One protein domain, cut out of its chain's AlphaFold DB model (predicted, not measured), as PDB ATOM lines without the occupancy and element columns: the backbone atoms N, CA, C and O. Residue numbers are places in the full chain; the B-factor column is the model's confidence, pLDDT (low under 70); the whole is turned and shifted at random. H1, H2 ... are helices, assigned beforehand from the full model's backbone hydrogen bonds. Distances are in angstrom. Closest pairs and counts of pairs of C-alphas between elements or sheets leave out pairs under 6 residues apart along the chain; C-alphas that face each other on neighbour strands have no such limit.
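What this domain is: This is residues 4 to 68 of the 72 residues of an uncharacterized protein of Escherichia coli (UniProt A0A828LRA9). H1 joins the whole: H2 folds back along it as a helical hairpin, and the shorter H3 packs on another side of H1, near its first residues. H2 and H3 do not meet. The printed part has 65 residues with three named helices, H1, H2, H3 in chain order, and no named strand; it is all helix, compact with a radius of gyration of the C-alphas of 12.1 A, and spans 35 by 25 by 18 A.

How they stand to each other: Start with H1, residues 4 to 21. Its residues 8 to 15 touch H2, residues 28 to 44, at a steep tilt of 39 degrees, opposite ways; the closest C-alphas, of Met 8 and Leu 38, are 6.3 A apart. Its residues 4 to 10 touch H3, residues 54 to 66, at a steep tilt of 48 degrees, the same way; look at the closest C-alphas, of Leu 7 and Thr 60, 5.3 A apart. H2 and H3 are apart. In H1, H2 and H3 every O i to N i+4 pair is within hydrogen-bond range.

Where its parts are: Find C-alpha 4 at (170.571, 150.978, 211.782); from there H1 runs 25.8 A to C-alpha 21. H2 runs 24.2 A from C-alpha 28 to C-alpha 44. H3 runs 18.7 A to C-alpha 66 at (171.801, 164.002, 203.613).

The domain as a whole: The C-alphas of Arg 23 and Val 50, the two farthest apart, are 34.9 A apart. The printed part has no cut, and both links are short. Look for pLDDT under 70 at residues 22 to 24, 43 to 53, 56 and 64.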
ATOM      1  N   GLU A   4     169.517 151.760 212.439       76.00
ATOM      2  CA  GLU A   4     170.571 150.978 211.782       76.00
ATOM      3  C   GLU A   4     170.073 150.377 210.462       76.00
ATOM      4  O   GLU A   4     170.776 150.460 209.459       76.00
ATOM      5  N   ASP A   5     168.828 149.897 210.408       77.69
ATOM      6  CA  ASP A   5     168.188 149.428 209.171       77.69
ATOM      7  C   ASP A   5     168.123 150.525 208.118       77.69
ATOM      8  O   ASP A   5     168.437 150.308 206.943       77.69
ATOM      9  N   LYS A   6     167.771 151.742 208.542       84.19
ATOM     10  CA  LYS A   6     167.775 152.885 207.640       84.19
ATOM     11  C   LYS A   6     169.192 153.137 207.095       84.19
ATOM     12  O   LYS A   6     169.290 153.484 205.914       84.19
ATOM     13  N   LEU A   7     170.274 152.956 207.886       82.62
ATOM     14  CA  LEU A   7     171.673 153.094 207.391       82.62
ATOM     15  C   LEU A   7     171.919 152.185 206.227       82.62
ATOM     16  O   LEU A   7     172.443 152.600 205.196       82.62
ATOM     17  N   MET A   8     171.563 150.938 206.443       87.94
ATOM     18  CA  MET A   8     172.043 149.863 205.612       87.94
ATOM     19  C   MET A   8     171.297 149.862 204.299       87.94
ATOM     20  O   MET A   8     171.925 149.674 203.268       87.94
ATOM     21  N   LEU A   9     170.026 150.272 204.300       87.00
ATOM     22  CA  LEU A   9     169.301 150.619 203.078       87.00
ATOM     23  C   LEU A   9     169.999 151.702 202.252       87.00
ATOM     24  O   LEU A   9     169.933 151.690 201.028       87.00
ATOM     25  N   LYS A  10     170.669 152.657 202.894       88.00
ATOM     26  CA  LYS A  10     171.377 153.725 202.186       88.00
ATOM     27  C   LYS A  10     172.723 153.293 201.642       88.00
ATOM     28  O   LYS A  10     173.060 153.659 200.520       88.00
ATOM     29  N   VAL A  11     173.457 152.510 202.426       88.44
ATOM     30  CA  VAL A  11     174.693 151.856 201.987       88.44
ATOM     31  C   VAL A  11     174.397 150.954 200.788       88.44
ATOM     32  O   VAL A  11     175.079 151.045 199.773       88.44
ATOM     33  N   ASP A  12     173.323 150.168 200.859       88.25
ATOM     34  CA  ASP A  12     172.873 149.279 199.788       88.25
ATOM     35  C   ASP A  12     172.463 150.052 198.523       88.25
ATOM     36  O   ASP A  12     172.907 149.715 197.423       88.25
ATOM     37  N   ARG A  13     171.704 151.156 198.655       89.50
ATOM     38  CA  ARG A  13     171.351 152.005 197.498       89.50
ATOM     39  C   ARG A  13     172.567 152.713 196.885       89.50
ATOM     40  O   ARG A  13     172.611 152.849 195.666       89.50
ATOM     41  N   LEU A  14     173.563 153.114 197.678       88.50
ATOM     42  CA  LEU A  14     174.800 153.722 197.167       88.50
ATOM     43  C   LEU A  14     175.664 152.710 196.409       88.50
ATOM     44  O   LEU A  14     176.112 153.008 195.305       88.50
ATOM     45  N   LEU A  15     175.855 151.512 196.966       89.94
ATOM     46  CA  LEU A  15     176.580 150.430 196.295       89.94
ATOM     47  C   LEU A  15     175.885 150.020 194.990       89.94
ATOM     48  O   LEU A  15     176.547 149.847 193.972       89.94
ATOM     49  N   SER A  16     174.550 149.947 194.995       87.88
ATOM     50  CA  SER A  16     173.759 149.649 193.794       87.88
ATOM     51  C   SER A  16     173.897 150.740 192.727       87.88
ATOM     52  O   SER A  16     174.069 150.447 191.549       87.88
ATOM     53  N   HIS A  17     173.859 152.012 193.130       86.44
ATOM     54  CA  HIS A  17     174.011 153.140 192.214       86.44
ATOM     55  C   HIS A  17     175.433 153.247 191.637       86.44
ATOM     56  O   HIS A  17     175.583 153.584 190.464       86.44
ATOM     57  N   ASP A  18     176.467 152.966 192.438       84.44
ATOM     58  CA  ASP A  18     177.865 152.917 191.989       84.44
ATOM     59  C   ASP A  18     178.097 151.765 190.995       84.44
ATOM     60  O   ASP A  18     178.738 151.967 189.965       84.44
ATOM     61  N   ALA A  19     177.495 150.596 191.244       81.94
ATOM     62  CA  ALA A  19     177.553 149.448 190.339       81.94
ATOM     63  C   ALA A  19     176.848 149.706 188.994       81.94
ATOM     64  O   ALA A  19     177.342 149.281 187.951       81.94
ATOM     65  N   LEU A  20     175.712 150.414 189.004       82.12
ATOM     66  CA  LEU A  20     174.917 150.686 187.801       82.12
ATOM     67  C   LEU A  20     175.474 151.829 186.943       82.12
ATOM     68  O   LEU A  20     175.381 151.767 185.720       82.12
ATOM     69  N   ASN A  21     176.043 152.876 187.548       71.31
ATOM     70  CA  ASN A  21     176.401 154.089 186.804       71.31
ATOM     71  C   ASN A  21     177.801 154.093 186.182       71.31
ATOM     72  O   ASN A  21     178.125 155.068 185.510       71.31
ATOM     73  N   GLN A  22     178.646 153.079 186.411       63.12
ATOM     74  CA  GLN A  22     180.017 152.964 185.858       63.12
ATOM     75  C   GLN A  22     180.938 154.188 186.077       63.12
ATOM     76  O   GLN A  22     182.054 154.236 185.569       63.12
ATOM     77  N   ARG A  23     180.507 155.178 186.867       64.06
ATOM     78  CA  ARG A  23     181.218 156.441 187.096       64.06
ATOM     79  C   ARG A  23     182.260 156.360 188.210       64.06
ATOM     80  O   ARG A  23     182.825 157.395 188.533       64.06
ATOM     81  N   ASN A  24     182.511 155.167 188.773       66.88
ATOM     82  CA  ASN A  24     183.441 154.939 189.890       66.88
ATOM     83  C   ASN A  24     183.340 156.057 190.931       66.88
ATOM     84  O   ASN A  24     184.311 156.744 191.237       66.88
ATOM     85  N   ILE A  25     182.115 156.278 191.409       82.62
ATOM     86  CA  ILE A  25     181.836 157.318 192.400       82.62
ATOM     87  C   ILE A  25     182.585 156.970 193.686       82.62
ATOM     88  O   ILE A  25     183.079 157.858 194.376       82.62
ATOM     89  N   LEU A  26     182.670 155.672 193.975       84.31
ATOM     90  CA  LEU A  26     183.486 155.122 195.039       84.31
ATOM     91  C   LEU A  26     184.831 154.663 194.486       84.31
ATOM     92  O   LEU A  26     184.904 153.951 193.479       84.31
ATOM     93  N   ASN A  27     185.899 154.999 195.201       89.88
ATOM     94  CA  ASN A  27     187.180 154.350 194.980       89.88
ATOM     95  C   ASN A  27     187.149 152.896 195.502       89.88
ATOM     96  O   ASN A  27     186.246 152.480 196.237       89.88
ATOM     97  N   ASN A  28     188.153 152.100 195.125       86.44
ATOM     98  CA  ASN A  28     188.190 150.673 195.467       86.44
ATOM     99  C   ASN A  28     188.123 150.405 196.977       86.44
ATOM    100  O   ASN A  28     187.460 149.457 197.398       86.44
ATOM    101  N   TRP A  29     188.780 151.234 197.789       90.00
ATOM    102  CA  TRP A  29     188.789 151.062 199.239       90.00
ATOM    103  C   TRP A  29     187.413 151.362 199.845       90.00
ATOM    104  O   TRP A  29     186.902 150.572 200.639       90.00
ATOM    105  N   GLU A  30     186.767 152.447 199.416       90.50
ATOM    106  CA  GLU A  30     185.429 152.836 199.875       90.50
ATOM    107  C   GLU A  30     184.392 151.765 199.538       90.50
ATOM    108  O   GLU A  30     183.582 151.379 200.385       90.50
ATOM    109  N   ARG A  31     184.458 151.228 198.316       90.62
ATOM    110  CA  ARG A  31     183.577 150.150 197.866       90.62
ATOM    111  C   ARG A  31     183.755 148.895 198.721       90.62
ATOM    112  O   ARG A  31     182.764 148.319 199.178       90.62
ATOM    113  N   GLN A  32     184.996 148.484 198.982       88.38
ATOM    114  CA  GLN A  32     185.284 147.308 199.810       88.38
ATOM    115  C   GLN A  32     184.856 147.501 201.267       88.38
ATOM    116  O   GLN A  32     184.267 146.595 201.865       88.38
ATOM    117  N   PHE A  33     185.097 148.685 201.829       90.88
ATOM    118  CA  PHE A  33     184.707 149.011 203.193       90.88
ATOM    119  C   PHE A  33     183.184 148.971 203.363       90.88
ATOM    120  O   PHE A  33     182.678 148.267 204.236       90.88
ATOM    121  N   LEU A  34     182.439 149.646 202.483       90.38
ATOM    122  CA  LEU A  34     180.976 149.681 202.533       90.38
ATOM    123  C   LEU A  34     180.348 148.304 202.301       90.38
ATOM    124  O   LEU A  34     179.393 147.941 202.988       90.38
ATOM    125  N   THR A  35     180.918 147.510 201.392       88.31
ATOM    126  CA  THR A  35     180.482 146.124 201.168       88.31
ATOM    127  C   THR A  35     180.697 145.274 202.421       88.31
ATOM    128  O   THR A  35     179.810 144.517 202.811       88.31
ATOM    129  N   SER A  36     181.833 145.442 203.103       87.62
ATOM    130  CA  SER A  36     182.139 144.726 204.346       87.62
ATOM    131  C   SER A  36     181.206 145.137 205.483       87.62
ATOM    132  O   SER A  36     180.690 144.278 206.192       87.62
ATOM    133  N   VAL A  37     180.918 146.433 205.622       84.62
ATOM    134  CA  VAL A  37     179.960 146.958 206.607       84.62
ATOM    135  C   VAL A  37     178.557 146.406 206.357       84.62
ATOM    136  O   VAL A  37     177.914 145.930 207.292       84.62
ATOM    137  N   LEU A  38     178.099 146.399 205.102       85.44
ATOM    138  CA  LEU A  38     176.796 145.850 204.733       85.44
ATOM    139  C   LEU A  38     176.732 144.331 204.955       85.44
ATOM    140  O   LEU A  38     175.707 143.822 205.400       85.44
ATOM    141  N   ALA A  39     177.818 143.605 204.683       82.12
ATOM    142  CA  ALA A  39     177.911 142.167 204.920       82.12
ATOM    143  C   ALA A  39     177.928 141.818 206.417       82.12
ATOM    144  O   ALA A  39     177.235 140.890 206.833       82.12
ATOM    145  N   ILE A  40     178.674 142.572 207.233       80.44
ATOM    146  CA  ILE A  40     178.681 142.444 208.697       80.44
ATOM    147  C   ILE A  40     177.287 142.728 209.235       80.44
ATOM    148  O   ILE A  40     176.761 141.936 210.010       80.44
ATOM    149  N   TYR A  41     176.656 143.803 208.772       74.62
ATOM    150  CA  TYR A  41     175.300 144.120 209.172       74.62
ATOM    151  C   TYR A  41     174.322 143.021 208.756       74.62
ATOM    152  O   TYR A  41     173.643 142.498 209.618       74.62
ATOM    153  N   ARG A  42     174.303 142.557 207.501       70.75
ATOM    154  CA  ARG A  42     173.434 141.440 207.070       70.75
ATOM    155  C   ARG A  42     173.693 140.138 207.843       70.75
ATOM    156  O   ARG A  42     172.785 139.321 207.975       70.75
ATOM    157  N   ARG A  43     174.915 139.928 208.349       69.56
ATOM    158  CA  ARG A  43     175.271 138.788 209.214       69.56
ATOM    159  C   ARG A  43     174.798 138.956 210.659       69.56
ATOM    160  O   ARG A  43     174.283 137.998 211.221       69.56
ATOM    161  N   ILE A  44     174.959 140.141 211.247       59.72
ATOM    162  CA  ILE A  44     174.467 140.484 212.598       59.72
ATOM    163  C   ILE A  44     172.936 140.555 212.607       59.72
ATOM    164  O   ILE A  44     172.264 140.196 213.567       59.72
ATOM    165  N   ASN A  45     172.393 141.020 211.497       53.75
ATOM    166  CA  ASN A  45     171.066 141.552 211.351       53.75
ATOM    167  C   ASN A  45     170.467 140.912 210.094       53.75
ATOM    168  O   ASN A  45     170.241 141.568 209.079       53.75
ATOM    169  N   LYS A  46     170.203 139.596 210.150       47.34
ATOM    170  CA  LYS A  46     169.235 139.033 209.202       47.34
ATOM    171  C   LYS A  46     167.880 139.731 209.430       47.34
ATOM    172  O   LYS A  46     167.209 139.964 208.434       47.34
ATOM    173  N   TYR A  47     167.579 140.131 210.695       43.28
ATOM    174  CA  TYR A  47     166.434 140.962 211.157       43.28
ATOM    175  C   TYR A  47     166.559 141.633 212.584       43.28
ATOM    176  O   TYR A  47     165.533 141.844 213.228       43.28
ATOM    177  N   SER A  48     167.741 141.952 213.155       45.28
ATOM    178  CA  SER A  48     167.886 142.624 214.481       45.28
ATOM    179  C   SER A  48     168.996 143.695 214.668       45.28
ATOM    180  O   SER A  48     170.170 143.491 214.382       45.28
ATOM    181  N   LEU A  49     168.595 144.794 215.315       50.16
ATOM    182  CA  LEU A  49     169.249 146.078 215.634       50.16
ATOM    183  C   LEU A  49     170.353 146.161 216.692       50.16
ATOM    184  O   LEU A  49     170.691 147.242 217.193       50.16
ATOM    185  N   VAL A  50     170.722 145.028 217.248       48.91
ATOM    186  CA  VAL A  50     171.401 145.023 218.537       48.91
ATOM    187  C   VAL A  50     172.900 145.028 218.270       48.91
ATOM    188  O   VAL A  50     173.463 143.996 217.927       48.91
ATOM    189  N   GLY A  51     173.558 146.188 218.414       54.94
ATOM    190  CA  GLY A  51     175.025 146.225 218.454       54.94
ATOM    191  C   GLY A  51     175.742 147.532 218.107       54.94
ATOM    192  O   GLY A  51     176.911 147.650 218.475       54.94
ATOM    193  N   LEU A  52     175.130 148.530 217.445       61.31
ATOM    194  CA  LEU A  52     175.897 149.743 217.119       61.31
ATOM    195  C   LEU A  52     176.027 150.697 218.307       61.31
ATOM    196  O   LEU A  52     175.063 151.011 219.021       61.31
ATOM    197  N   SER A  53     177.242 151.227 218.454       68.69
ATOM    198  CA  SER A  53     177.547 152.285 219.411       68.69
ATOM    199  C   SER A  53     176.784 153.578 219.070       68.69
ATOM    200  O   SER A  53     176.471 153.839 217.900       68.69
ATOM    201  N   PRO A  54     176.517 154.452 220.056       75.00
ATOM    202  CA  PRO A  54     175.798 155.709 219.833       75.00
ATOM    203  C   PRO A  54     176.415 156.591 218.736       75.00
ATOM    204  O   PRO A  54     175.691 157.193 217.943       75.00
ATOM    205  N   LYS A  55     177.751 156.615 218.617       77.25
ATOM    206  CA  LYS A  55     178.455 157.348 217.548       77.25
ATOM    207  C   LYS A  55     178.147 156.790 216.160       77.25
ATOM    208  O   LYS A  55     177.907 157.565 215.237       77.25
ATOM    209  N   GLN A  56     178.110 155.467 216.022       69.56
ATOM    210  CA  GLN A  56     177.789 154.808 214.756       69.56
ATOM    211  C   GLN A  56     176.333 155.066 214.361       69.56
ATOM    212  O   GLN A  56     176.081 155.395 213.205       69.56
ATOM    213  N   LYS A  57     175.394 155.033 215.317       71.94
ATOM    214  CA  LYS A  57     173.975 155.379 215.096       71.94
ATOM    215  C   LYS A  57     173.771 156.834 214.668       71.94
ATOM    216  O   LYS A  57     172.916 157.121 213.833       71.94
ATOM    217  N   ASN A  58     174.571 157.754 215.197       77.69
ATOM    218  CA  ASN A  58     174.443 159.170 214.863       77.69
ATOM    219  C   ASN A  58     175.077 159.501 213.498       77.69
ATOM    220  O   ASN A  58     174.480 160.194 212.677       77.69
ATOM    221  N   ALA A  59     176.252 158.929 213.208       79.81
ATOM    222  CA  ALA A  59     176.908 159.047 211.902       79.81
ATOM    223  C   ALA A  59     176.032 158.465 210.786       79.81
ATOM    224  O   ALA A  59     175.811 159.101 209.756       79.81
ATOM    225  N   THR A  60     175.451 157.301 211.066       70.31
ATOM    226  CA  THR A  60     174.398 156.678 210.277       70.31
ATOM    227  C   THR A  60     173.304 157.680 209.934       70.31
ATOM    228  O   THR A  60     173.096 157.986 208.765       70.31
ATOM    229  N   TYR A  61     172.639 158.234 210.950       75.94
ATOM    230  CA  TYR A  61     171.473 159.095 210.786       75.94
ATOM    231  C   TYR A  61     171.779 160.387 210.017       75.94
ATOM    232  O   TYR A  61     170.969 160.858 209.217       75.94
ATOM    233  N   ASN A  62     172.984 160.927 210.164       79.75
ATOM    234  CA  ASN A  62     173.407 162.106 209.413       79.75
ATOM    235  C   ASN A  62     173.610 161.806 207.924       79.75
ATOM    236  O   ASN A  62     173.153 162.568 207.070       79.75
ATOM    237  N   ILE A  63     174.197 160.647 207.603       75.12
ATOM    238  CA  ILE A  63     174.256 160.140 206.226       75.12
ATOM    239  C   ILE A  63     172.829 159.910 205.716       75.12
ATOM    240  O   ILE A  63     172.507 160.239 204.575       75.12
ATOM    241  N   LEU A  64     171.922 159.442 206.582       69.56
ATOM    242  CA  LEU A  64     170.534 159.221 206.210       69.56
ATOM    243  C   LEU A  64     169.806 160.459 205.712       69.56
ATOM    244  O   LEU A  64     169.100 160.413 204.697       69.56
ATOM    245  N   LYS A  65     169.947 161.522 206.487       76.19
ATOM    246  CA  LYS A  65     169.284 162.797 206.282       76.19
ATOM    247  C   LYS A  65     169.818 163.503 205.038       76.19
ATOM    248  O   LYS A  65     169.027 164.041 204.268       76.19
ATOM    249  N   LYS A  66     171.130 163.403 204.781       79.50
ATOM    250  CA  LYS A  66     171.801 164.002 203.613       79.50
ATOM    251  C   LYS A  66     171.223 163.533 202.273       79.50
ATOM    252  O   LYS A  66     171.114 164.331 201.351       79.50
ATOM    253  N   TYR A  67     170.805 162.271 202.184       77.81
ATOM    254  CA  TYR A  67     170.269 161.683 200.950       77.81
ATOM    255  C   TYR A  67     168.740 161.504 200.962       77.81
ATOM    256  O   TYR A  67     168.223 160.673 200.227       77.81
ATOM    257  N   LYS A  68     167.999 162.254 201.800       70.00
ATOM    258  CA  LYS A  68     166.514 162.288 201.837       70.00
ATOM    259  C   LYS A  68     165.806 160.937 201.991       70.00
ATOM    260  O   LYS A  68     164.692 160.737 201.534       70.00
TER     261      LYS A  68